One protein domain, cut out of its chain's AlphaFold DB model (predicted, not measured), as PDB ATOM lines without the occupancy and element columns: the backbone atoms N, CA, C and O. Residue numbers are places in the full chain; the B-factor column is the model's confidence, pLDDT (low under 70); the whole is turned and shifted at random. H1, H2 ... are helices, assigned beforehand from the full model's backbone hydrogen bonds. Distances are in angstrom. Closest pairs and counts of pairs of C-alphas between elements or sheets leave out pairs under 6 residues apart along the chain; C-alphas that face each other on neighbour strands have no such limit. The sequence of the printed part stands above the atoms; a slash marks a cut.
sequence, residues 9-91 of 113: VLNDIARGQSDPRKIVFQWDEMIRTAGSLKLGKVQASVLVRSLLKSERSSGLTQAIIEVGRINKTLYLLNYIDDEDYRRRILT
ATOM      1  N   VAL A   9     175.862 132.627 169.349       87.06
ATOM      2  CA  VAL A   9     176.571 131.663 168.483       87.06
ATOM      3  C   VAL A   9     177.976 132.116 168.069       87.06
ATOM      4  O   VAL A   9     178.781 131.292 167.642       87.06
ATOM      5  N   LEU A  10     178.293 133.408 168.194       83.19
ATOM      6  CA  LEU A  10     179.604 133.947 167.832       83.19
ATOM      7  C   LEU A  10     180.602 133.947 168.998       83.19
ATOM      8  O   LEU A  10     181.779 134.220 168.766       83.19
ATOM      9  N   ASN A  11     180.192 133.596 170.222       83.56
ATOM     10  CA  ASN A  11     181.082 133.568 171.392       83.56
ATOM     11  C   ASN A  11     182.325 132.692 171.171       83.56
ATOM     12  O   ASN A  11     183.429 133.039 171.594       83.56
ATOM     13  N   ASP A  12     182.177 131.588 170.436       81.56
ATOM     14  CA  ASP A  12     183.284 130.675 170.151       81.56
ATOM     15  C   ASP A  12     184.344 131.265 169.216       81.56
ATOM     16  O   ASP A  12     185.523 130.899 169.300       81.56
ATOM     17  N   ILE A  13     183.947 132.198 168.349       79.94
ATOM     18  CA  ILE A  13     184.843 132.866 167.400       79.94
ATOM     19  C   ILE A  13     185.284 134.256 167.888       79.94
ATOM     20  O   ILE A  13     186.343 134.738 167.484       79.94
ATOM     21  N   ALA A  14     184.539 134.874 168.808       76.62
ATOM     22  CA  ALA A  14     184.790 136.199 169.377       76.62
ATOM     23  C   ALA A  14     185.784 136.188 170.561       76.62
ATOM     24  O   ALA A  14     185.733 137.039 171.442       76.62
ATOM     25  N   ARG A  15     186.726 135.237 170.590       72.50
ATOM     26  CA  ARG A  15     187.677 135.061 171.710       72.50
ATOM     27  C   ARG A  15     188.928 135.944 171.627       72.50
ATOM     28  O   ARG A  15     189.730 135.986 172.556       72.50
ATOM     29  N   GLY A  16     189.151 136.613 170.495       73.88
ATOM     30  CA  GLY A  16     190.360 137.399 170.249       73.88
ATOM     31  C   GLY A  16     190.232 138.842 170.726       73.88
ATOM     32  O   GLY A  16     189.509 139.621 170.112       73.88
ATOM     33  N   GLN A  17     190.993 139.230 171.751       76.31
ATOM     34  CA  GLN A  17     191.108 140.632 172.162       76.31
ATOM     35  C   GLN A  17     192.385 141.266 171.598       76.31
ATOM     36  O   GLN A  17     193.479 140.712 171.722       76.31
ATOM     37  N   SER A  18     192.248 142.438 170.977       83.94
ATOM     38  CA  SER A  18     193.386 143.305 170.658       83.94
ATOM     39  C   SER A  18     193.773 144.119 171.888       83.94
ATOM     40  O   SER A  18     192.879 144.624 172.567       83.94
ATOM     41  N   ASP A  19     195.069 144.319 172.132       88.81
ATOM     42  CA  ASP A  19     195.561 145.240 173.168       88.81
ATOM     43  C   ASP A  19     195.986 146.582 172.538       88.81
ATOM     44  O   ASP A  19     197.102 146.685 172.012       88.81
ATOM     45  N   PRO A  20     195.152 147.641 172.598       88.88
ATOM     46  CA  PRO A  20     195.466 148.914 171.955       88.88
ATOM     47  C   PRO A  20     196.680 149.609 172.576       88.88
ATOM     48  O   PRO A  20     197.320 150.428 171.921       88.88
ATOM     49  N   ARG A  21     197.043 149.279 173.824       93.75
ATOM     50  CA  ARG A  21     198.163 149.928 174.525       93.75
ATOM     51  C   ARG A  21     199.487 149.659 173.825       93.75
ATOM     52  O   ARG A  21     200.336 150.541 173.782       93.75
ATOM     53  N   LYS A  22     199.647 148.478 173.222       92.44
ATOM     54  CA  LYS A  22     200.840 148.141 172.432       92.44
ATOM     55  C   LYS A  22     200.961 149.007 171.178       92.44
ATOM     56  O   LYS A  22     202.073 149.345 170.789       92.44
ATOM     57  N   ILE A  23     199.828 149.380 170.576       94.69
ATOM     58  CA  ILE A  23     199.776 150.288 169.423       94.69
ATOM     59  C   ILE A  23     200.169 151.693 169.869       94.69
ATOM     60  O   ILE A  23     201.077 152.282 169.296       94.69
ATOM     61  N   VAL A  24     199.536 152.202 170.931       96.81
ATOM     62  CA  VAL A  24     199.811 153.546 171.463       96.81
ATOM     63  C   VAL A  24     201.278 153.685 171.871       96.81
ATOM     64  O   VAL A  24     201.932 154.652 171.495       96.81
ATOM     65  N   PHE A  25     201.831 152.689 172.566       96.62
ATOM     66  CA  PHE A  25     203.218 152.704 173.039       96.62
ATOM     67  C   PHE A  25     204.266 152.693 171.910       96.62
ATOM     68  O   PHE A  25     205.425 153.030 172.136       96.62
ATOM     69  N   GLN A  26     203.894 152.276 170.701       96.38
ATOM     70  CA  GLN A  26     204.799 152.192 169.548       96.38
ATOM     71  C   GLN A  26     204.351 153.077 168.384       96.38
ATOM     72  O   GLN A  26     204.897 152.962 167.288       96.38
ATOM     73  N   TRP A  27     203.380 153.963 168.614       96.38
ATOM     74  CA  TRP A  27     202.741 154.756 167.571       96.38
ATOM     75  C   TRP A  27     203.756 155.545 166.744       96.38
ATOM     76  O   TRP A  27     203.792 155.424 165.518       96.38
ATOM     77  N   ASP A  28     204.652 156.266 167.415       96.94
ATOM     78  CA  ASP A  28     205.674 157.074 166.749       96.94
ATOM     79  C   ASP A  28     206.601 156.220 165.876       96.94
ATOM     80  O   ASP A  28     206.929 156.598 164.751       96.94
ATOM     81  N   GLU A  29     206.988 155.035 166.353       94.81
ATOM     82  CA  GLU A  29     207.863 154.132 165.604       94.81
ATOM     83  C   GLU A  29     207.158 153.524 164.387       94.81
ATOM     84  O   GLU A  29     207.752 153.403 163.311       94.81
ATOM     85  N   MET A  30     205.867 153.212 164.515       95.19
ATOM     86  CA  MET A  30     205.041 152.763 163.397       95.19
ATOM     87  C   MET A  30     204.938 153.838 162.312       95.19
ATOM     88  O   MET A  30     205.140 153.541 161.132       95.19
ATOM     89  N   ILE A  31     204.682 155.091 162.697       96.38
ATOM     90  CA  ILE A  31     204.585 156.211 161.754       96.38
ATOM     91  C   ILE A  31     205.945 156.513 161.113       96.38
ATOM     92  O   ILE A  31     206.010 156.705 159.896       96.38
ATOM     93  N   ARG A  32     207.048 156.478 161.873       95.50
ATOM     94  CA  ARG A  32     208.408 156.625 161.320       95.50
ATOM     95  C   ARG A  32     208.746 155.530 160.313       95.50
ATOM     96  O   ARG A  32     209.294 155.821 159.247       95.50
ATOM     97  N   THR A  33     208.388 154.286 160.619       94.06
ATOM     98  CA  THR A  33     208.588 153.145 159.718       94.06
ATOM     99  C   THR A  33     207.763 153.314 158.442       94.06
ATOM    100  O   THR A  33     208.296 153.180 157.338       94.06
ATOM    101  N   ALA A  34     206.487 153.691 158.565       94.81
ATOM    102  CA  ALA A  34     205.615 153.959 157.424       94.81
ATOM    103  C   ALA A  34     206.136 155.116 156.554       94.81
ATOM    104  O   ALA A  34     206.163 155.005 155.327       94.81
ATOM    105  N   GLY A  35     206.613 156.199 157.173       96.94
ATOM    106  CA  GLY A  35     207.247 157.318 156.478       96.94
ATOM    107  C   GLY A  35     208.514 156.896 155.732       96.94
ATOM    108  O   GLY A  35     208.683 157.232 154.563       96.94
ATOM    109  N   SER A  36     209.367 156.089 156.365       95.56
ATOM    110  CA  SER A  36     210.597 155.573 155.748       95.56
ATOM    111  C   SER A  36     210.319 154.664 154.550       95.56
ATOM    112  O   SER A  36     211.018 154.760 153.541       95.56
ATOM    113  N   LEU A  37     209.281 153.823 154.627       95.25
ATOM    114  CA  LEU A  37     208.802 153.022 153.497       95.25
ATOM    115  C   LEU A  37     208.275 153.914 152.369       95.25
ATOM    116  O   LEU A  37     208.680 153.759 151.220       95.25
ATOM    117  N   LYS A  38     207.403 154.877 152.699       94.62
ATOM    118  CA  LYS A  38     206.791 155.789 151.723       94.62
ATOM    119  C   LYS A  38     207.831 156.637 150.988       94.62
ATOM    120  O   LYS A  38     207.675 156.896 149.801       94.62
ATOM    121  N   LEU A  39     208.890 157.050 151.683       96.06
ATOM    122  CA  LEU A  39     209.999 157.831 151.127       96.06
ATOM    123  C   LEU A  39     211.094 156.963 150.479       96.06
ATOM    124  O   LEU A  39     212.118 157.498 150.057       96.06
ATOM    125  N   GLY A  40     210.927 155.636 150.437       92.81
ATOM    126  CA  GLY A  40     211.901 154.711 149.849       92.81
ATOM    127  C   GLY A  40     213.229 154.610 150.609       92.81
ATOM    128  O   GLY A  40     214.198 154.071 150.081       92.81
ATOM    129  N   LYS A  41     213.295 155.117 151.845       93.06
ATOM    130  CA  LYS A  41     214.491 155.052 152.704       93.06
ATOM    131  C   LYS A  41     214.748 153.640 153.223       93.06
ATOM    132  O   LYS A  41     215.895 153.270 153.451       93.06
ATOM    133  N   VAL A  42     213.687 152.851 153.384       91.25
ATOM    134  CA  VAL A  42     213.751 151.431 153.741       91.25
ATOM    135  C   VAL A  42     212.959 150.636 152.713       91.25
ATOM    136  O   VAL A  42     211.829 150.988 152.381       91.25
ATOM    137  N   GLN A  43     213.532 149.539 152.218       94.44
ATOM    138  CA  GLN A  43     212.808 148.613 151.350       94.44
ATOM    139  C   GLN A  43     211.859 147.731 152.169       94.44
ATOM    140  O   GLN A  43     212.263 147.150 153.179       94.44
ATOM    141  N   ALA A  44     210.635 147.532 151.675       92.75
ATOM    142  CA  ALA A  44     209.649 146.657 152.315       92.75
ATOM    143  C   ALA A  44     210.182 145.231 152.544       92.75
ATOM    144  O   ALA A  44     209.982 144.659 153.610       92.75
ATOM    145  N   SER A  45     210.933 144.682 151.582       93.44
ATOM    146  CA  SER A  45     211.520 143.338 151.699       93.44
ATOM    147  C   SER A  45     212.508 143.218 152.866       93.44
ATOM    148  O   SER A  45     212.564 142.185 153.533       93.44
ATOM    149  N   VAL A  46     213.274 144.280 153.138       91.19
ATOM    150  CA  VAL A  46     214.237 144.341 154.244       91.19
ATOM    151  C   VAL A  46     213.504 144.444 155.574       91.19
ATOM    152  O   VAL A  46     213.826 143.698 156.496       91.19
ATOM    153  N   LEU A  47     212.484 145.303 155.654       90.38
ATOM    154  CA  LEU A  47     211.662 145.439 156.853       90.38
ATOM    155  C   LEU A  47     210.987 144.111 157.219       90.38
ATOM    156  O   LEU A  47     211.097 143.668 158.357       90.38
ATOM    157  N   VAL A  48     210.354 143.441 156.251       90.19
ATOM    158  CA  VAL A  48     209.698 142.142 156.476       90.19
ATOM    159  C   VAL A  48     210.703 141.102 156.967       90.19
ATOM    160  O   VAL A  48     210.447 140.442 157.971       90.19
ATOM    161  N   ARG A  49     211.884 140.995 156.340       89.69
ATOM    162  CA  ARG A  49     212.947 140.100 156.831       89.69
ATOM    163  C   ARG A  49     213.365 140.427 158.265       89.69
ATOM    164  O   ARG A  49     213.557 139.509 159.051       89.69
ATOM    165  N   SER A  50     213.491 141.707 158.614       87.19
ATOM    166  CA  SER A  50     213.846 142.128 159.973       87.19
ATOM    167  C   SER A  50     212.773 141.750 160.996       87.19
ATOM    168  O   SER A  50     213.109 141.277 162.078       87.19
ATOM    169  N   LEU A  51     211.494 141.928 160.654       86.38
ATOM    170  CA  LEU A  51     210.370 141.572 161.526       86.38
ATOM    171  C   LEU A  51     210.268 140.055 161.744       86.38
ATOM    172  O   LEU A  51     209.898 139.628 162.831       86.38
ATOM    173  N   LEU A  52     210.607 139.256 160.725       84.44
ATOM    174  CA  LEU A  52     210.568 137.791 160.778       84.44
ATOM    175  C   LEU A  52     211.811 137.166 161.432       84.44
ATOM    176  O   LEU A  52     211.726 136.060 161.952       84.44
ATOM    177  N   LYS A  53     212.963 137.848 161.406       83.25
ATOM    178  CA  LYS A  53     214.229 137.340 161.966       83.25
ATOM    179  C   LYS A  53     214.312 137.462 163.494       83.25
ATOM    180  O   LYS A  53     215.133 136.790 164.109       83.25
ATOM    181  N   SER A  54     213.525 138.335 164.122       73.38
ATOM    182  CA  SER A  54     213.638 138.574 165.564       73.38
ATOM    183  C   SER A  54     213.106 137.384 166.380       73.38
ATOM    184  O   SER A  54     211.901 137.142 166.369       73.38
ATOM    185  N   GLU A  55     213.972 136.690 167.133       62.25
ATOM    186  CA  GLU A  55     213.577 135.580 168.030       62.25
ATOM    187  C   GLU A  55     212.606 136.015 169.140       62.25
ATOM    188  O   GLU A  55     211.770 135.239 169.595       62.25
ATOM    189  N   ARG A  56     212.677 137.286 169.555       64.31
ATOM    190  CA  ARG A  56     211.650 137.950 170.364       64.31
ATOM    191  C   ARG A  56     210.960 138.989 169.502       64.31
ATOM    192  O   ARG A  56     211.629 139.845 168.930       64.31
ATOM    193  N   SER A  57     209.630 138.952 169.446       69.62
ATOM    194  CA  SER A  57     208.857 139.978 168.749       69.62
ATOM    195  C   SER A  57     209.178 141.350 169.343       69.62
ATOM    196  O   SER A  57     208.878 141.599 170.515       69.62
ATOM    197  N   SER A  58     209.781 142.231 168.548       85.56
ATOM    198  CA  SER A  58     210.030 143.612 168.966       85.56
ATOM    199  C   SER A  58     208.718 144.318 169.346       85.56
ATOM    200  O   SER A  58     207.635 143.890 168.932       85.56
ATOM    201  N   GLY A  59     208.803 145.418 170.104       89.94
ATOM    202  CA  GLY A  59     207.635 146.255 170.407       89.94
ATOM    203  C   GLY A  59     206.889 146.670 169.135       89.94
ATOM    204  O   GLY A  59     205.674 146.500 169.050       89.94
ATOM    205  N   LEU A  60     207.628 147.089 168.104       91.25
ATOM    206  CA  LEU A  60     207.090 147.423 166.787       91.25
ATOM    207  C   LEU A  60     206.377 146.230 166.129       91.25
ATOM    208  O   LEU A  60     205.267 146.380 165.624       91.25
ATOM    209  N   THR A  61     206.972 145.032 166.171       91.81
ATOM    210  CA  THR A  61     206.348 143.806 165.642       91.81
ATOM    211  C   THR A  61     205.022 143.525 166.348       91.81
ATOM    212  O   THR A  61     204.021 143.241 165.694       91.81
ATOM    213  N   GLN A  62     204.991 143.632 167.678       91.62
ATOM    214  CA  GLN A  62     203.773 143.442 168.466       91.62
ATOM    215  C   GLN A  62     202.700 144.475 168.110       91.62
ATOM    216  O   GLN A  62     201.549 144.103 167.906       91.62
ATOM    217  N   ALA A  63     203.069 145.746 167.965       93.81
ATOM    218  CA  ALA A  63     202.140 146.804 167.581       93.81
ATOM    219  C   ALA A  63     201.552 146.590 166.174       93.81
ATOM    220  O   ALA A  63     200.341 146.714 165.983       93.81
ATOM    221  N   ILE A  64     202.379 146.173 165.207       92.44
ATOM    222  CA  ILE A  64     201.927 145.800 163.857       92.44
ATOM    223  C   ILE A  64     200.954 144.614 163.912       92.44
ATOM    224  O   ILE A  64     199.931 144.631 163.224       92.44
ATOM    225  N   ILE A  65     201.227 143.604 164.746       91.50
ATOM    226  CA  ILE A  65     200.324 142.459 164.942       91.50
ATOM    227  C   ILE A  65     198.977 142.913 165.517       91.50
ATOM    228  O   ILE A  65     197.943 142.474 165.015       91.50
ATOM    229  N   GLU A  66     198.954 143.787 166.528       93.38
ATOM    230  CA  GLU A  66     197.693 144.279 167.105       93.38
ATOM    231  C   GLU A  66     196.869 145.076 166.083       93.38
ATOM    232  O   GLU A  66     195.665 144.847 165.960       93.38
ATOM    233  N   VAL A  67     197.503 145.941 165.281       93.69
ATOM    234  CA  VAL A  67     196.818 146.622 164.166       93.69
ATOM    235  C   VAL A  67     196.276 145.609 163.155       93.69
ATOM    236  O   VAL A  67     195.142 145.734 162.689       93.69
ATOM    237  N   GLY A  68     197.053 144.571 162.839       92.25
ATOM    238  CA  GLY A  68     196.618 143.467 161.986       92.25
ATOM    239  C   GLY A  68     195.398 142.728 162.539       92.25
ATOM    240  O   GLY A  68     194.484 142.412 161.776       92.25
ATOM    241  N   ARG A  69     195.331 142.498 163.858       91.81
ATOM    242  CA  ARG A  69     194.164 141.884 164.511       91.81
ATOM    243  C   ARG A  69     192.918 142.750 164.380       91.81
ATOM    244  O   ARG A  69     191.884 142.220 163.996       91.81
ATOM    245  N   ILE A  70     193.023 144.058 164.625       92.12
ATOM    246  CA  ILE A  70     191.892 144.990 164.474       92.12
ATOM    247  C   ILE A  70     191.369 144.962 163.035       92.12
ATOM    248  O   ILE A  70     190.174 144.766 162.816       92.12
ATOM    249  N   ASN A  71     192.263 145.075 162.047       92.31
ATOM    250  CA  ASN A  71     191.885 145.000 160.635       92.31
ATOM    251  C   ASN A  71     191.229 143.660 160.279       92.31
ATOM    252  O   ASN A  71     190.236 143.642 159.557       92.31
ATOM    253  N   LYS A  72     191.744 142.541 160.805       89.81
ATOM    254  CA  LYS A  72     191.158 141.210 160.593       89.81
ATOM    255  C   LYS A  72     189.753 141.106 161.188       89.81
ATOM    256  O   LYS A  72     188.876 140.539 160.545       89.81
ATOM    257  N   THR A  73     189.533 141.657 162.380       90.06
ATOM    258  CA  THR A  73     188.209 141.686 163.013       90.06
ATOM    259  C   THR A  73     187.230 142.516 162.191       90.06
ATOM    260  O   THR A  73     186.165 142.016 161.850       90.06
ATOM    261  N   LEU A  74     187.603 143.738 161.794       90.62
ATOM    262  CA  LEU A  74     186.759 144.588 160.942       90.62
ATOM    263  C   LEU A  74     186.437 143.912 159.607       90.62
ATOM    264  O   LEU A  74     185.294 143.921 159.162       90.62
ATOM    265  N   TYR A  75     187.435 143.289 158.983       90.06
ATOM    266  CA  TYR A  75     187.245 142.513 157.765       90.06
ATOM    267  C   TYR A  75     186.227 141.385 157.959       90.06
ATOM    268  O   TYR A  75     185.325 141.237 157.142       90.06
ATOM    269  N   LEU A  76     186.351 140.603 159.037       89.62
ATOM    270  CA  LEU A  76     185.461 139.473 159.300       89.62
ATOM    271  C   LEU A  76     184.030 139.931 159.600       89.62
ATOM    272  O   LEU A  76     183.090 139.320 159.103       89.62
ATOM    273  N   LEU A  77     183.870 141.014 160.365       89.19
ATOM    274  CA  LEU A  77     182.561 141.605 160.646       89.19
ATOM    275  C   LEU A  77     181.871 142.048 159.350       89.19
ATOM    276  O   LEU A  77     180.757 141.613 159.080       89.19
ATOM    277  N   ASN A  78     182.573 142.803 158.498       90.44
ATOM    278  CA  ASN A  78     182.043 143.209 157.192       90.44
ATOM    279  C   ASN A  78     181.750 142.004 156.286       90.44
ATOM    280  O   ASN A  78     180.776 142.002 155.547       90.44
ATOM    281  N   TYR A  79     182.578 140.958 156.333       90.06
ATOM    282  CA  TYR A  79     182.376 139.748 155.535       90.06
ATOM    283  C   TYR A  79     181.104 138.980 155.931       90.06
ATOM    284  O   TYR A  79     180.455 138.369 155.075       90.06
ATOM    285  N   ILE A  80     180.750 138.969 157.218       88.12
ATOM    286  CA  ILE A  80     179.547 138.292 157.720       88.12
ATOM    287  C   ILE A  80     178.293 139.131 157.446       88.12
ATOM    288  O   ILE A  80     177.276 138.559 157.060       88.12
ATOM    289  N   ASP A  81     178.381 140.453 157.576       90.56
ATOM    290  CA  ASP A  81     177.235 141.362 157.458       90.56
ATOM    291  C   ASP A  81     176.880 141.721 155.999       90.56
ATOM    292  O   ASP A  81     175.714 141.702 155.616       90.56
ATOM    293  N   ASP A  82     177.882 141.967 155.145       93.50
ATOM    294  CA  ASP A  82     177.691 142.461 153.775       93.50
ATOM    295  C   ASP A  82     177.963 141.362 152.728       93.50
ATOM    296  O   ASP A  82     179.096 140.921 152.492       93.50
ATOM    297  N   GLU A  83     176.899 140.912 152.061       92.38
ATOM    298  CA  GLU A  83     176.975 139.888 151.017       92.38
ATOM    299  C   GLU A  83     177.705 140.366 149.747       92.38
ATOM    300  O   GLU A  83     178.420 139.586 149.107       92.38
ATOM    301  N   ASP A  84     177.582 141.643 149.379       92.56
ATOM    302  CA  ASP A  84     178.262 142.205 148.213       92.56
ATOM    303  C   ASP A  84     179.764 142.342 148.475       92.56
ATOM    304  O   ASP A  84     180.592 142.010 147.612       92.56
ATOM    305  N   TYR A  85     180.139 142.747 149.689       90.19
ATOM    306  CA  TYR A  85     181.526 142.727 150.149       90.19
ATOM    307  C   TYR A  85     182.108 141.310 150.093       90.19
ATOM    308  O   TYR A  85     183.190 141.097 149.528       90.19
ATOM    309  N   ARG A  86     181.350 140.315 150.571       94.06
ATOM    310  CA  ARG A  86     181.710 138.893 150.504       94.06
ATOM    311  C   ARG A  86     181.946 138.415 149.070       94.06
ATOM    312  O   ARG A  86     182.988 137.822 148.779       94.06
ATOM    313  N   ARG A  87     181.019 138.703 148.147       91.81
ATOM    314  CA  ARG A  87     181.135 138.326 146.725       91.81
ATOM    315  C   ARG A  87     182.355 138.952 146.056       91.81
ATOM    316  O   ARG A  87     183.064 138.278 145.300       91.81
ATOM    317  N   ARG A  88     182.643 140.225 146.344       91.38
ATOM    318  CA  ARG A  88     183.835 140.914 145.820       91.38
ATOM    319  C   ARG A  88     185.119 140.232 146.275       91.38
ATOM    320  O   ARG A  88     186.004 140.012 145.450       91.38
ATOM    321  N   ILE A  89     185.204 139.866 147.551       89.06
ATOM    322  CA  ILE A  89     186.350 139.144 148.116       89.06
ATOM    323  C   ILE A  89     186.536 137.787 147.441       89.06
ATOM    324  O   ILE A  89     187.631 137.507 146.957       89.06
ATOM    325  N   LEU A  90     185.478 136.976 147.343       86.50
ATOM    326  CA  LEU A  90     185.543 135.659 146.697       86.50
ATOM    327  C   LEU A  90     185.998 135.768 145.239       86.50
ATOM    328  O   LEU A  90     186.816 134.981 144.776       86.50
ATOM    329  N   THR A  91     185.549 136.801 144.527       88.69
ATOM    330  CA  THR A  91     185.995 137.059 143.152       88.69
ATOM    331  C   THR A  91     187.496 137.367 143.082       88.69
ATOM    332  O   THR A  91     188.177 136.910 142.164       88.69
TER     333      THR A  91
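What this domain is: This is residues 9 to 91 of the 113 residues of the protein "Transposase for transposon Tn3" of Yersinia enterocolitica (UniProt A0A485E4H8). What is the main picture? One long helix, H4, is the beam of an open, all-helix frame: H2 and H3 stand across its first end, H1 packs along its early part, and H5 turns off at its far end. Residues 9 to 19, before H1, reach back toward that far end. How large and how dense is it? The printed part has 83 residues with five named helices, H1 to H5 in order, and no named strand. It is loose, with a radius of gyration of the C-alphas of 15.9 A and spans of 43 by 28 by 22 A.

Where its parts are: Where is the longest helix? H4, residues 59 to 81, runs 33.4 A from C-alpha 59 at (207.635, 146.255, 170.407) to C-alpha 81 at (177.235, 141.362, 157.458). Where are the others? H1 is residues 20 to 25, 8.7 A; H2 is 27 to 38, 16.4 A; H3 is 44 to 53, 14.2 A; H5 is 83 to 91, 12.3 A.

How they stand to each other: What touches the hub, H4? H1 touches its residues 59 to 67, C-alphas 23 and 63 closest at 4.6 A, at a shallow tilt of 31 degrees, opposite ways. H2 touches it with residues 27 to 30 alone, C-alphas 30 and 60 closest at 6.6 A, about perpendicular at 83 degrees. H5 and H4 touch only at the corner, C-alphas 86 and 79 closest at 5.1 A. And H3? It is close to but not clearly touching H4, C-alphas 51 and 61 closest at 6.2 A; H3 and H5 are apart. Are the helix backbones complete? In all five, every O i to N i+4 pair is within hydrogen-bond range.

The domain as a whole: What is its reach? The two C-alphas farthest apart, of Val 9 and Lys 41, are 47.3 A apart. Are there cuts or long links? The printed part has no cut, and the four links between helices are tight. Where is confidence low? Residues 55 to 57 are under 70 in pLDDT.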